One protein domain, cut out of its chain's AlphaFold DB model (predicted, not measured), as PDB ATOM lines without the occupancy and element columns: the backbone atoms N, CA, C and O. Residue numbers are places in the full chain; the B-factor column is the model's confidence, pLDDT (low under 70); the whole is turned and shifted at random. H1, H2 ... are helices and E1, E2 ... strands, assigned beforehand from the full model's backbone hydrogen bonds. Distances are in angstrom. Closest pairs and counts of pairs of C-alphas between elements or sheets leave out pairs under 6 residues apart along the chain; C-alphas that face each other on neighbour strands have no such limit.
ATOM      1  N   ALA A   2      -6.315 -30.428   4.091       92.00
ATOM      2  CA  ALA A   2      -7.008 -30.798   2.844       92.00
ATOM      3  C   ALA A   2      -6.156 -30.610   1.571       92.00
ATOM      4  O   ALA A   2      -5.906 -31.571   0.863       92.00
ATOM      5  N   ILE A   3      -5.584 -29.415   1.370       93.88
ATOM      6  CA  ILE A   3      -4.737 -29.108   0.198       93.88
ATOM      7  C   ILE A   3      -3.543 -30.071   0.046       93.88
ATOM      8  O   ILE A   3      -3.194 -30.435  -1.071       93.88
ATOM      9  N   ALA A   4      -2.902 -30.464   1.151       94.88
ATOM     10  CA  ALA A   4      -1.777 -31.401   1.113       94.88
ATOM     11  C   ALA A   4      -2.256 -32.825   0.785       94.88
ATOM     12  O   ALA A   4      -1.660 -33.504  -0.040       94.88
ATOM     13  N   LEU A   5      -3.380 -33.253   1.373       95.19
ATOM     14  CA  LEU A   5      -3.989 -34.556   1.086       95.19
ATOM     15  C   LEU A   5      -4.428 -34.662  -0.384       95.19
ATOM     16  O   LEU A   5      -4.123 -35.664  -1.029       95.19
ATOM     17  N   ASP A   6      -5.032 -33.605  -0.938       94.81
ATOM     18  CA  ASP A   6      -5.359 -33.506  -2.367       94.81
ATOM     19  C   ASP A   6      -4.099 -33.652  -3.236       94.81
ATOM     20  O   ASP A   6      -4.091 -34.399  -4.214       94.81
ATOM     21  N   GLY A   7      -3.008 -32.973  -2.860       93.50
ATOM     22  CA  GLY A   7      -1.716 -33.057  -3.551       93.50
ATOM     23  C   GLY A   7      -1.079 -34.449  -3.503       93.50
ATOM     24  O   GLY A   7      -0.365 -34.831  -4.430       93.50
ATOM     25  N   MET A   8      -1.372 -35.224  -2.458       95.12
ATOM     26  CA  MET A   8      -0.963 -36.623  -2.311       95.12
ATOM     27  C   MET A   8      -1.926 -37.609  -2.993       95.12
ATOM     28  O   MET A   8      -1.631 -38.805  -3.046       95.12
ATOM     29  N   GLY A   9      -3.059 -37.133  -3.519       96.31
ATOM     30  CA  GLY A   9      -4.096 -37.963  -4.134       96.31
ATOM     31  C   GLY A   9      -4.895 -38.795  -3.129       96.31
ATOM     32  O   GLY A   9      -5.400 -39.857  -3.491       96.31
ATOM     33  N   TRP A  10      -4.968 -38.363  -1.868       96.06
ATOM     34  CA  TRP A  10      -5.714 -39.061  -0.822       96.06
ATOM     35  C   TRP A  10      -7.140 -38.530  -0.737       96.06
ATOM     36  O   TRP A  10      -7.367 -37.320  -0.758       96.06
ATOM     37  N   GLU A  11      -8.100 -39.435  -0.584       96.62
ATOM     38  CA  GLU A  11      -9.474 -39.060  -0.267       96.62
ATOM     39  C   GLU A  11      -9.552 -38.583   1.188       96.62
ATOM     40  O   GLU A  11      -9.005 -39.210   2.099       96.62
ATOM     41  N   HIS A  12     -10.215 -37.453   1.426       94.94
ATOM     42  CA  HIS A  12     -10.364 -36.894   2.765       94.94
ATOM     43  C   HIS A  12     -11.721 -36.225   2.937       94.94
ATOM     44  O   HIS A  12     -12.357 -35.788   1.977       94.94
ATOM     45  N   ARG A  13     -12.158 -36.144   4.194       94.06
ATOM     46  CA  ARG A  13     -13.387 -35.460   4.577       94.06
ATOM     47  C   ARG A  13     -13.267 -34.923   5.995       94.06
ATOM     48  O   ARG A  13     -12.894 -35.655   6.908       94.06
ATOM     49  N   THR A  14     -13.621 -33.657   6.184       90.44
ATOM     50  CA  THR A  14     -13.888 -33.115   7.520       90.44
ATOM     51  C   THR A  14     -15.297 -33.528   7.920       90.44
ATOM     52  O   THR A  14     -16.245 -33.262   7.183       90.44
ATOM     53  N   VAL A  15     -15.418 -34.185   9.066       87.44
ATOM     54  CA  VAL A  15     -16.683 -34.678   9.618       87.44
ATOM     55  C   VAL A  15     -16.851 -34.146  11.036       87.44
ATOM     56  O   VAL A  15     -15.862 -33.980  11.754       87.44
ATOM     57  N   ASN A  16     -18.091 -33.870  11.425       82.06
ATOM     58  CA  ASN A  16     -18.440 -33.364  12.751       82.06
ATOM     59  C   ASN A  16     -19.243 -34.376  13.571       82.06
ATOM     60  O   ASN A  16     -19.329 -34.201  14.786       82.06
ATOM     61  N   THR A  17     -19.792 -35.419  12.939       83.31
ATOM     62  CA  THR A  17     -20.592 -36.452  13.611       83.31
ATOM     63  C   THR A  17     -20.005 -37.853  13.447       83.31
ATOM     64  O   THR A  17     -19.148 -38.122  12.595       83.31
ATOM     65  N   VAL A  18     -20.468 -38.771  14.296       86.00
ATOM     66  CA  VAL A  18     -20.087 -40.187  14.242       86.00
ATOM     67  C   VAL A  18     -20.636 -40.846  12.982       86.00
ATOM     68  O   VAL A  18     -19.929 -41.613  12.332       86.00
ATOM     69  N   GLU A  19     -21.865 -40.505  12.616       87.81
ATOM     70  CA  GLU A  19     -22.591 -41.038  11.470       87.81
ATOM     71  C   GLU A  19     -21.904 -40.638  10.163       87.81
ATOM     72  O   GLU A  19     -21.753 -41.465   9.266       87.81
ATOM     73  N   GLU A  20     -21.427 -39.394  10.063       90.31
ATOM     74  CA  GLU A  20     -20.642 -38.931   8.918       90.31
ATOM     75  C   GLU A  20     -19.322 -39.696   8.783       90.31
ATOM     76  O   GLU A  20     -18.945 -40.083   7.675       90.31
ATOM     77  N   LEU A  21     -18.625 -39.926   9.903       90.62
ATOM     78  CA  LEU A  21     -17.365 -40.666   9.917       90.62
ATOM     79  C   LEU A  21     -17.564 -42.134   9.515       90.62
ATOM     80  O   LEU A  21     -16.798 -42.664   8.714       90.62
ATOM     81  N   GLU A  22     -18.593 -42.790  10.051       89.94
ATOM     82  CA  GLU A  22     -18.920 -44.182   9.727       89.94
ATOM     83  C   GLU A  22     -19.407 -44.337   8.284       89.94
ATOM     84  O   GLU A  22     -18.992 -45.275   7.606       89.94
ATOM     85  N   ALA A  23     -20.217 -43.398   7.785       93.25
ATOM     86  CA  ALA A  23     -20.682 -43.399   6.400       93.25
ATOM     87  C   ALA A  23     -19.544 -43.168   5.395       93.25
ATOM     88  O   ALA A  23     -19.582 -43.713   4.293       93.25
ATOM     89  N   PHE A  24     -18.540 -42.364   5.760       95.19
ATOM     90  CA  PHE A  24     -17.347 -42.162   4.937       95.19
ATOM     91  C   PHE A  24     -16.418 -43.386   4.934       95.19
ATOM     92  O   PHE A  24     -15.708 -43.600   3.958       95.19
ATOM     93  N   ALA A  25     -16.443 -44.198   5.998       92.75
ATOM     94  CA  ALA A  25     -15.655 -45.423   6.152       92.75
ATOM     95  C   ALA A  25     -14.148 -45.272   5.815       92.75
ATOM     96  O   ALA A  25     -13.612 -46.062   5.033       92.75
ATOM     97  N   PRO A  26     -13.436 -44.279   6.390       95.19
ATOM     98  CA  PRO A  26     -12.038 -44.044   6.050       95.19
ATOM     99  C   PRO A  26     -11.101 -45.103   6.636       95.19
ATOM    100  O   PRO A  26     -11.401 -45.770   7.628       95.19
ATOM    101  N   ASP A  27      -9.887 -45.169   6.086       93.62
ATOM    102  CA  ASP A  27      -8.815 -46.009   6.623       93.62
ATOM    103  C   ASP A  27      -8.353 -45.595   8.030       93.62
ATOM    104  O   ASP A  27      -7.858 -46.442   8.787       93.62
ATOM    105  N   ALA A  28      -8.483 -44.302   8.350       94.06
ATOM    106  CA  ALA A  28      -8.104 -43.687   9.616       94.06
ATOM    107  C   ALA A  28      -8.814 -42.345   9.843       94.06
ATOM    108  O   ALA A  28      -9.202 -41.666   8.893       94.06
ATOM    109  N   ALA A  29      -8.902 -41.920  11.103       94.62
ATOM    110  CA  ALA A  29      -9.408 -40.610  11.502       94.62
ATOM    111  C   ALA A  29      -8.315 -39.793  12.210       94.62
ATOM    112  O   ALA A  29      -7.735 -40.244  13.196       94.62
ATOM    113  N   LEU A  30      -8.053 -38.570  11.741       94.94
ATOM    114  CA  LEU A  30      -7.159 -37.615  12.407       94.94
ATOM    115  C   LEU A  30      -7.952 -36.789  13.426       94.94
ATOM    116  O   LEU A  30      -8.792 -35.972  13.050       94.94
ATOM    117  N   CYS A  31      -7.670 -36.960  14.718       93.88
ATOM    118  CA  CYS A  31      -8.250 -36.128  15.770       93.88
ATOM    119  C   CYS A  31      -7.333 -34.931  16.046       93.88
ATOM    120  O   CYS A  31      -6.262 -35.078  16.634       93.88
ATOM    121  N   LEU A  32      -7.755 -33.737  15.621       90.94
ATOM    122  CA  LEU A  32      -6.970 -32.497  15.746       90.94
ATOM    123  C   LEU A  32      -6.902 -31.958  17.190       90.94
ATOM    124  O   LEU A  32      -6.022 -31.162  17.520       90.94
ATOM    125  N   HIS A  33      -7.839 -32.384  18.043       87.88
ATOM    126  CA  HIS A  33      -7.969 -31.956  19.438       87.88
ATOM    127  C   HIS A  33      -8.275 -33.156  20.358       87.88
ATOM    128  O   HIS A  33      -9.371 -33.231  20.927       87.88
ATOM    129  N   PRO A  34      -7.322 -34.093  20.519       91.56
ATOM    130  CA  PRO A  34      -7.524 -35.342  21.262       91.56
ATOM    131  C   PRO A  34      -7.775 -35.136  22.758       91.56
ATOM    132  O   PRO A  34      -8.376 -35.973  23.411       91.56
ATOM    133  N   GLN A  35      -7.394 -33.985  23.316       89.19
ATOM    134  CA  GLN A  35      -7.743 -33.607  24.687       89.19
ATOM    135  C   GLN A  35      -9.227 -33.270  24.866       89.19
ATOM    136  O   GLN A  35      -9.712 -33.128  25.983       89.19
ATOM    137  N   ALA A  36      -9.947 -33.050  23.772       84.88
ATOM    138  CA  ALA A  36     -11.332 -32.629  23.818       84.88
ATOM    139  C   ALA A  36     -12.257 -33.738  23.307       84.88
ATOM    140  O   ALA A  36     -13.342 -33.888  23.850       84.88
ATOM    141  N   VAL A  37     -11.850 -34.511  22.301       87.38
ATOM    142  CA  VAL A  37     -12.693 -35.528  21.661       87.38
ATOM    143  C   VAL A  37     -12.048 -36.901  21.849       87.38
ATOM    144  O   VAL A  37     -10.925 -37.064  21.377       87.38
ATOM    145  N   PRO A  38     -12.708 -37.883  22.494       90.88
ATOM    146  CA  PRO A  38     -12.202 -39.252  22.537       90.88
ATOM    147  C   PRO A  38     -12.309 -39.943  21.168       90.88
ATOM    148  O   PRO A  38     -12.980 -39.466  20.251       90.88
ATOM    149  N   LYS A  39     -11.699 -41.122  21.023       92.31
ATOM    150  CA  LYS A  39     -12.014 -42.064  19.942       92.31
ATOM    151  C   LYS A  39     -13.506 -42.380  19.991       92.31
ATOM    152  O   LYS A  39     -13.988 -42.884  20.999       92.31
ATOM    153  N   MET A  40     -14.211 -42.116  18.892       88.69
ATOM    154  CA  MET A  40     -15.660 -42.301  18.825       88.69
ATOM    155  C   MET A  40     -16.086 -43.578  18.100       88.69
ATOM    156  O   MET A  40     -17.185 -44.065  18.355       88.69
ATOM    157  N   THR A  41     -15.274 -44.123  17.190       91.00
ATOM    158  CA  THR A  41     -15.669 -45.204  16.264       91.00
ATOM    159  C   THR A  41     -14.646 -46.336  16.220       91.00
ATOM    160  O   THR A  41     -13.570 -46.244  16.810       91.00
ATOM    161  N   ALA A  42     -14.984 -47.406  15.496       89.62
ATOM    162  CA  ALA A  42     -14.074 -48.510  15.201       89.62
ATOM    163  C   ALA A  42     -12.980 -48.149  14.174       89.62
ATOM    164  O   ALA A  42     -12.118 -48.972  13.885       89.62
ATOM    165  N   VAL A  43     -12.993 -46.945  13.596       92.00
ATOM    166  CA  VAL A  43     -11.924 -46.494  12.696       92.00
ATOM    167  C   VAL A  43     -10.657 -46.222  13.524       92.00
ATOM    168  O   VAL A  43     -10.756 -45.571  14.568       92.00
ATOM    169  N   PRO A  44      -9.460 -46.661  13.080       92.12
ATOM    170  CA  PRO A  44      -8.199 -46.281  13.713       92.12
ATOM    171  C   PRO A  44      -8.067 -44.763  13.848       92.12
ATOM    172  O   PRO A  44      -8.114 -44.028  12.861       92.12
ATOM    173  N   SER A  45      -7.891 -44.288  15.073       93.69
ATOM    174  CA  SER A  45      -7.850 -42.864  15.393       93.69
ATOM    175  C   SER A  45      -6.436 -42.404  15.756       93.69
ATOM    176  O   SER A  45      -5.747 -43.005  16.584       93.69
ATOM    177  N   LEU A  46      -5.995 -41.324  15.116       95.50
ATOM    178  CA  LEU A  46      -4.664 -40.742  15.245       95.50
ATOM    179  C   LEU A  46      -4.766 -39.389  15.965       95.50
ATOM    180  O   LEU A  46      -5.330 -38.431  15.434       95.50
ATOM    181  N   ALA A  47      -4.230 -39.307  17.180       95.38
ATOM    182  CA  ALA A  47      -4.311 -38.132  18.045       95.38
ATOM    183  C   ALA A  47      -3.228 -37.096  17.721       95.38
ATOM    184  O   ALA A  47      -2.043 -37.369  17.900       95.38
ATOM    185  N   CYS A  48      -3.606 -35.887  17.310       95.56
ATOM    186  CA  CYS A  48      -2.661 -34.799  17.061       95.56
ATOM    187  C   CYS A  48      -2.278 -34.070  18.358       95.56
ATOM    188  O   CYS A  48      -3.020 -33.224  18.862       95.56
ATOM    189  N   HIS A  49      -1.091 -34.356  18.893       93.38
ATOM    190  CA  HIS A  49      -0.561 -33.727  20.101       93.38
ATOM    191  C   HIS A  49       0.435 -32.608  19.784       93.38
ATOM    192  O   HIS A  49       1.651 -32.761  19.924       93.38
ATOM    193  N   TRP A  50      -0.108 -31.446  19.423       91.25
ATOM    194  CA  TRP A  50       0.638 -30.197  19.212       91.25
ATOM    195  C   TRP A  50       0.276 -29.073  20.188       91.25
ATOM    196  O   TRP A  50       0.705 -27.934  20.020       91.25
ATOM    197  N   ASN A  51      -0.533 -29.367  21.205       88.94
ATOM    198  CA  ASN A  51      -0.871 -28.406  22.250       88.94
ATOM    199  C   ASN A  51      -0.037 -28.691  23.509       88.94
ATOM    200  O   ASN A  51       0.028 -29.846  23.938       88.94
ATOM    201  N   PRO A  52       0.561 -27.667  24.144       89.31
ATOM    202  CA  PRO A  52       1.191 -27.816  25.451       89.31
ATOM    203  C   PRO A  52       0.226 -28.379  26.511       89.31
ATOM    204  O   PRO A  52      -0.853 -27.811  26.705       89.31
ATOM    205  N   PRO A  53       0.606 -29.433  27.265       87.69
ATOM    206  CA  PRO A  53      -0.257 -30.027  28.289       87.69
ATOM    207  C   PRO A  53      -0.738 -29.060  29.370       87.69
ATOM    208  O   PRO A  53      -1.833 -29.226  29.901       87.69
ATOM    209  N   SER A  54       0.036 -28.017  29.690       85.75
ATOM    210  CA  SER A  54      -0.359 -27.001  30.674       85.75
ATOM    211  C   SER A  54      -1.646 -26.255  30.308       85.75
ATOM    212  O   SER A  54      -2.326 -25.778  31.213       85.75
ATOM    213  N   ILE A  55      -2.021 -26.219  29.025       84.56
ATOM    214  CA  ILE A  55      -3.237 -25.552  28.540       84.56
ATOM    215  C   ILE A  55      -4.503 -26.342  28.906       84.56
ATOM    216  O   ILE A  55      -5.550 -25.744  29.135       84.56
ATOM    217  N   PHE A  56      -4.423 -27.672  28.983       83.00
ATOM    218  CA  PHE A  56      -5.601 -28.532  29.153       83.00
ATOM    219  C   PHE A  56      -5.520 -29.491  30.346       83.00
ATOM    220  O   PHE A  56      -6.487 -30.190  30.619       83.00
ATOM    221  N   ARG A  57      -4.416 -29.513  31.105       79.94
ATOM    222  CA  ARG A  57      -4.217 -30.449  32.230       79.94
ATOM    223  C   ARG A  57      -5.290 -30.403  33.323       79.94
ATOM    224  O   ARG A  57      -5.380 -31.344  34.099       79.94
ATOM    225  N   ASN A  58      -6.032 -29.300  33.421       76.50
ATOM    226  CA  ASN A  58      -7.088 -29.109  34.416       76.50
ATOM    227  C   ASN A  58      -8.479 -29.489  33.886       76.50
ATOM    228  O   ASN A  58      -9.441 -29.452  34.649       76.50
ATOM    229  N   ALA A  59      -8.608 -29.815  32.596       79.62
ATOM    230  CA  ALA A  59      -9.861 -30.305  32.048       79.62
ATOM    231  C   ALA A  59     -10.048 -31.774  32.473       79.62
ATOM    232  O   ALA A  59      -9.161 -32.589  32.197       79.62
ATOM    233  N   PRO A  60     -11.163 -32.120  33.143       78.00
ATOM    234  CA  PRO A  60     -11.352 -33.442  33.744       78.00
ATOM    235  C   PRO A  60     -11.300 -34.570  32.705       78.00
ATOM    236  O   PRO A  60     -10.694 -35.608  32.961       78.00
ATOM    237  N   ASP A  61     -11.836 -34.325  31.510       82.62
ATOM    238  CA  ASP A  61     -11.939 -35.338  30.455       82.62
ATOM    239  C   ASP A  61     -10.699 -35.407  29.557       82.62
ATOM    240  O   ASP A  61     -10.605 -36.283  28.699       82.62
ATOM    241  N   ALA A  62      -9.726 -34.504  29.733       86.06
ATOM    242  CA  ALA A  62      -8.610 -34.409  28.802       86.06
ATOM    243  C   ALA A  62      -7.780 -35.685  28.755       86.06
ATOM    244  O   ALA A  62      -7.532 -36.207  27.674       86.06
ATOM    245  N   LEU A  63      -7.378 -36.211  29.913       86.94
ATOM    246  CA  LEU A  63      -6.551 -37.411  29.955       86.94
ATOM    247  C   LEU A  63      -7.286 -38.649  29.397       86.94
ATOM    248  O   LEU A  63      -6.703 -39.290  28.522       86.94
ATOM    249  N   PRO A  64      -8.527 -38.976  29.823       87.25
ATOM    250  CA  PRO A  64      -9.296 -40.069  29.225       87.25
ATOM    251  C   PRO A  64      -9.440 -39.946  27.702       87.25
ATOM    252  O   PRO A  64      -9.220 -40.921  26.982       87.25
ATOM    253  N   ASN A  65      -9.737 -38.745  27.199       90.31
ATOM    254  CA  ASN A  65      -9.872 -38.511  25.764       90.31
ATOM    255  C   ASN A  65      -8.543 -38.724  25.034       90.31
ATOM    256  O   ASN A  65      -8.498 -39.467  24.056       90.31
ATOM    257  N   GLU A  66      -7.442 -38.171  25.550       90.44
ATOM    258  CA  GLU A  66      -6.121 -38.328  24.941       90.44
ATOM    259  C   GLU A  66      -5.742 -39.804  24.796       90.44
ATOM    260  O   GLU A  66      -5.352 -40.240  23.714       90.44
ATOM    261  N   VAL A  67      -5.881 -40.589  25.868       90.00
ATOM    262  CA  VAL A  67      -5.455 -41.996  25.867       90.00
ATOM    263  C   VAL A  67      -6.417 -42.920  25.125       90.00
ATOM    264  O   VAL A  67      -6.067 -44.068  24.888       90.00
ATOM    265  N   SER A  68      -7.594 -42.450  24.715       91.25
ATOM    266  CA  SER A  68      -8.569 -43.281  23.999       91.25
ATOM    267  C   SER A  68      -8.187 -43.610  22.553       91.25
ATOM    268  O   SER A  68      -8.661 -44.610  22.010       91.25
ATOM    269  N   HIS A  69      -7.354 -42.773  21.928       93.44
ATOM    270  CA  HIS A  69      -6.955 -42.906  20.524       93.44
ATOM    271  C   HIS A  69      -6.015 -44.074  20.296       93.44
ATOM    272  O   HIS A  69      -5.510 -44.595  21.272       93.44
ATOM    273  N   ASP A  70      -5.724 -44.469  19.056       91.69
ATOM    274  CA  ASP A  70      -4.964 -45.692  18.742       91.69
ATOM    275  C   ASP A  70      -3.469 -45.433  18.505       91.69
ATOM    276  O   ASP A  70      -2.633 -46.254  18.898       91.69
ATOM    277  N   ALA A  71      -3.118 -44.256  17.984       93.25
ATOM    278  CA  ALA A  71      -1.740 -43.768  17.889       93.25
ATOM    279  C   ALA A  71      -1.652 -42.251  18.076       93.25
ATOM    280  O   ALA A  71      -2.659 -41.543  18.028       93.25
ATOM    281  N   PHE A  72      -0.432 -41.754  18.279       93.50
ATOM    282  CA  PHE A  72      -0.187 -40.374  18.688       93.50
ATOM    283  C   PHE A  72       0.771 -39.669  17.730       93.50
ATOM    284  O   PHE A  72       1.916 -40.073  17.543       93.50
ATOM    285  N   LEU A  73       0.306 -38.579  17.140       96.19
ATOM    286  CA  LEU A  73       1.081 -37.726  16.259       96.19
ATOM    287  C   LEU A  73       1.678 -36.587  17.099       96.19
ATOM    288  O   LEU A  73       0.949 -35.707  17.557       96.19
ATOM    289  N   THR A  74       2.976 -36.640  17.389       94.88
ATOM    290  CA  THR A  74       3.601 -35.872  18.480       94.88
ATOM    291  C   THR A  74       4.403 -34.674  17.977       94.88
ATOM    292  O   THR A  74       5.257 -34.795  17.102       94.88
ATOM    293  N   ALA A  75       4.200 -33.503  18.588       93.56
ATOM    294  CA  ALA A  75       4.969 -32.293  18.288       93.56
ATOM    295  C   ALA A  75       6.249 -32.179  19.139       93.56
ATOM    296  O   ALA A  75       6.534 -31.131  19.719       93.56
ATOM    297  N   GLY A  76       7.018 -33.267  19.234       87.81
ATOM    298  CA  GLY A  76       8.321 -33.292  19.898       87.81
ATOM    299  C   GLY A  76       8.438 -34.246  21.098       87.81
ATOM    300  O   GLY A  76       7.453 -34.811  21.585       87.81
ATOM    301  N   PRO A  77       9.666 -34.412  21.622       87.88
ATOM    302  CA  PRO A  77      10.005 -35.491  22.551       87.88
ATOM    303  C   PRO A  77       9.406 -35.324  23.955       87.88
ATOM    304  O   PRO A  77       9.279 -36.299  24.694       87.88
ATOM    305  N   ALA A  78       9.031 -34.106  24.361       88.31
ATOM    306  CA  ALA A  78       8.379 -33.876  25.652       88.31
ATOM    307  C   ALA A  78       6.988 -34.529  25.716       88.31
ATOM    308  O   ALA A  78       6.634 -35.136  26.726       88.31
ATOM    309  N   VAL A  79       6.234 -34.452  24.616       89.88
ATOM    310  CA  VAL A  79       4.924 -35.097  24.481       89.88
ATOM    311  C   VAL A  79       5.080 -36.614  24.473       89.88
ATOM    312  O   VAL A  79       4.360 -37.300  25.189       89.88
ATOM    313  N   GLU A  80       6.053 -37.140  23.727       90.75
ATOM    314  CA  GLU A  80       6.325 -38.583  23.683       90.75
ATOM    315  C   GLU A  80       6.672 -39.151  25.058       90.75
ATOM    316  O   GLU A  80       6.147 -40.195  25.441       90.75
ATOM    317  N   ARG A  81       7.518 -38.455  25.831       89.75
ATOM    318  CA  ARG A  81       7.818 -38.847  27.215       89.75
ATOM    319  C   ARG A  81       6.562 -38.845  28.079       89.75
ATOM    320  O   ARG A  81       6.292 -39.844  28.732       89.75
ATOM    321  N   ARG A  82       5.746 -37.788  28.011       89.88
ATOM    322  CA  ARG A  82       4.476 -37.737  28.750       89.88
ATOM    323  C   ARG A  82       3.552 -38.899  28.380       89.88
ATOM    324  O   ARG A  82       2.958 -39.492  29.272       89.88
ATOM    325  N   LEU A  83       3.418 -39.227  27.094       90.31
ATOM    326  CA  LEU A  83       2.603 -40.360  26.641       90.31
ATOM    327  C   LEU A  83       3.128 -41.687  27.208       90.31
ATOM    328  O   LEU A  83       2.333 -42.512  27.652       90.31
ATOM    329  N   ARG A  84       4.455 -41.869  27.266       89.62
ATOM    330  CA  ARG A  84       5.090 -43.017  27.940       89.62
ATOM    331  C   ARG A  84       4.772 -43.074  29.425       89.62
ATOM    332  O   ARG A  84       4.481 -44.160  29.913       89.62
ATOM    333  N   ASP A  85       4.768 -41.934  30.105       89.44
ATOM    334  CA  ASP A  85       4.474 -41.866  31.535       89.44
ATOM    335  C   ASP A  85       3.000 -42.182  31.834       89.44
ATOM    336  O   ASP A  85       2.710 -42.979  32.722       89.44
ATOM    337  N   ILE A  86       2.050 -41.609  31.082       87.12
ATOM    338  CA  ILE A  86       0.610 -41.812  31.344       87.12
ATOM    339  C   ILE A  86       0.103 -43.186  30.888       87.12
ATOM    340  O   ILE A  86      -0.864 -43.697  31.448       87.12
ATOM    341  N   LEU A  87       0.741 -43.791  29.881       86.69
ATOM    342  CA  LEU A  87       0.432 -45.149  29.421       86.69
ATOM    343  C   LEU A  87       1.303 -46.207  30.111       86.69
ATOM    344  O   LEU A  87       1.173 -47.402  29.813       86.69
ATOM    345  N   TRP A  88       2.171 -45.803  31.044       84.69
ATOM    346  CA  TRP A  88       2.998 -46.726  31.804       84.69
ATOM    347  C   TRP A  88       2.128 -47.740  32.552       84.69
ATOM    348  O   TRP A  88       1.173 -47.389  33.242       84.69
ATOM    349  N   GLY A  89       2.450 -49.027  32.415       75.75
ATOM    350  CA  GLY A  89       1.699 -50.102  33.069       75.75
ATOM    351  C   GLY A  89       0.344 -50.437  32.432       75.75
ATOM    352  O   GLY A  89      -0.351 -51.310  32.939       75.75
ATOM    353  N   THR A  90      -0.033 -49.816  31.311       76.31
ATOM    354  CA  THR A  90      -1.227 -50.233  30.543       76.31
ATOM    355  C   THR A  90      -0.940 -51.442  29.648       76.31
ATOM    356  O   THR A  90      -1.851 -52.160  29.250       76.31
ATOM    357  N   GLY A  91       0.341 -51.666  29.321       72.12
ATOM    358  CA  GLY A  91       0.793 -52.680  28.364       72.12
ATOM    359  C   GLY A  91       0.397 -52.383  26.912       72.12
ATOM    360  O   GLY A  91       0.604 -53.209  26.026       72.12
ATOM    361  N   ARG A  92      -0.146 -51.191  26.657       81.19
ATOM    362  CA  ARG A  92      -0.500 -50.730  25.325       81.19
ATOM    363  C   ARG A  92       0.756 -50.276  24.560       81.19
ATOM    364  O   ARG A  92       1.550 -49.515  25.118       81.19
ATOM    365  N   PRO A  93       0.937 -50.680  23.286       78.44
ATOM    366  CA  PRO A  93       2.021 -50.156  22.465       78.44
ATOM    367  C   PRO A  93       1.835 -48.653  22.238       78.44
ATOM    368  O   PRO A  93       0.736 -48.173  21.949       78.44
ATOM    369  N   ILE A  94       2.929 -47.911  22.386       85.12
ATOM    370  CA  ILE A  94       2.967 -46.465  22.174       85.12
ATOM    371  C   ILE A  94       3.489 -46.236  20.765       85.12
ATOM    372  O   ILE A  94       4.695 -46.250  20.522       85.12
ATOM    373  N   VAL A  95       2.546 -46.077  19.845       88.25
ATOM    374  CA  VAL A  95       2.810 -45.864  18.425       88.25
ATOM    375  C   VAL A  95       2.804 -44.362  18.165       88.25
ATOM    376  O   VAL A  95       1.770 -43.711  18.345       88.25
ATOM    377  N   THR A  96       3.958 -43.807  17.791       91.44
ATOM    378  CA  THR A  96       4.119 -42.365  17.565       91.44
ATOM    379  C   THR A  96       4.791 -42.051  16.241       91.44
ATOM    380  O   THR A  96       5.631 -42.805  15.761       91.44
ATOM    381  N   THR A  97       4.444 -40.900  15.668       93.94
ATOM    382  CA  THR A  97       5.198 -40.277  14.574       93.94
ATOM    383  C   THR A  97       5.176 -38.757  14.745       93.94
ATOM    384  O   THR A  97       4.183 -38.234  15.260       93.94
ATOM    385  N   PRO A  98       6.223 -38.023  14.328       94.25
ATOM    386  CA  PRO A  98       6.221 -36.570  14.407       94.25
ATOM    387  C   PRO A  98       5.076 -35.943  13.606       94.25
ATOM    388  O   PRO A  98       4.837 -36.307  12.454       94.25
ATOM    389  N   MET A  99       4.395 -34.969  14.203       95.25
ATOM    390  CA  MET A  99       3.410 -34.127  13.528       95.25
ATOM    391  C   MET A  99       3.333 -32.775  14.219       95.25
ATOM    392  O   MET A  99       3.262 -32.677  15.442       95.25
TER     393      MET A  99
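What this domain is: This is residues 2 to 99 of the 671 residues of an uncharacterized protein of Azospirillum brasilense (UniProt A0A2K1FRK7). A small, twisted sheet of four parallel strands has two helices, H3 and H4, over one of its faces, H3 over E2 and H4 over E3, while no named helix is on the other face. The stretch with H1 and H2 reaches away from this body, and residues 4 to 9, of which 4 to 7 belong to H1, stick out. The printed part has 98 residues, with four named helices and four named strands in the order H1 H2 E1 E2 H3 E3 H4 E4; the sheet's order is E1 E2 E3 E4. The class is mixed, helices and strands, with 45 residues, under half, in named elements. The whole is compact, with a radius of gyration of the C-alphas of 13.9 A and spans of 36 by 27 by 27 A.

Where its parts are: Find C-alpha 2 at (-7.008, -30.798, 2.844), where H1 begins; it runs to residue 7. H2 follows at residues 18 to 24, then E1 at residues 29 to 31. Look next for E2, residues 45 to 49, which starts at C-alpha 45 at (-7.850, -42.864, 15.393) and is 12.6 A long. H3 takes residues 62 to 68, 10.1 A, and E3 residues 71 to 74, 9.6 A. H4, residues 77 to 86, is the longest helix at 14.3 A. E4, residues 96 to 98, ends at C-alpha 98 at (6.221, -36.570, 14.407).

How they stand to each other: H1 and H2 are apart, and neither is on the sheet. Start in the sheet at its edge strand E1, parallel to E2 at 27 degrees, with N 46 and O 29 at 2.8 A. E2 and E3 are parallel at 22 degrees, with N 73 and O 47 at 2.7 A. E3 and the other edge strand, E4, are parallel at 29 degrees, with N 74 and O 97 at 2.9 A. H3 is on the sheet over E2, at a height of 10.5 A; it runs along the strands, but only just, at 29 degrees to E2 on the local plane. Its closest C-alphas to E2 are those of Glu 66 and Ala 47, 7.1 A apart. H4 is on the same face, over E3 at a height of 9.5 A, along the strands at 24 degrees on the local plane; its closest C-alphas to E3 are those of Glu 80 and Thr 74, 6.5 A apart. H3 and H4 are near each other. E2, H3, E3 and E3, H4, E4 are strand-helix-strand units, two parallel neighbour strands with a helix between them in the chain, each with a right-handed crossover. In H1, H2, H3 and H4 every O i to N i+4 pair is within hydrogen-bond range.

The domain as a whole: The two C-alphas farthest apart are those of Gly 7 and Gly 89, 40.5 A. The printed part has no cut; look for its long links at residues 32 to 44 and 50 to 61. The mean pLDDT of the printed part is 89.6, and no printed residue is under 70.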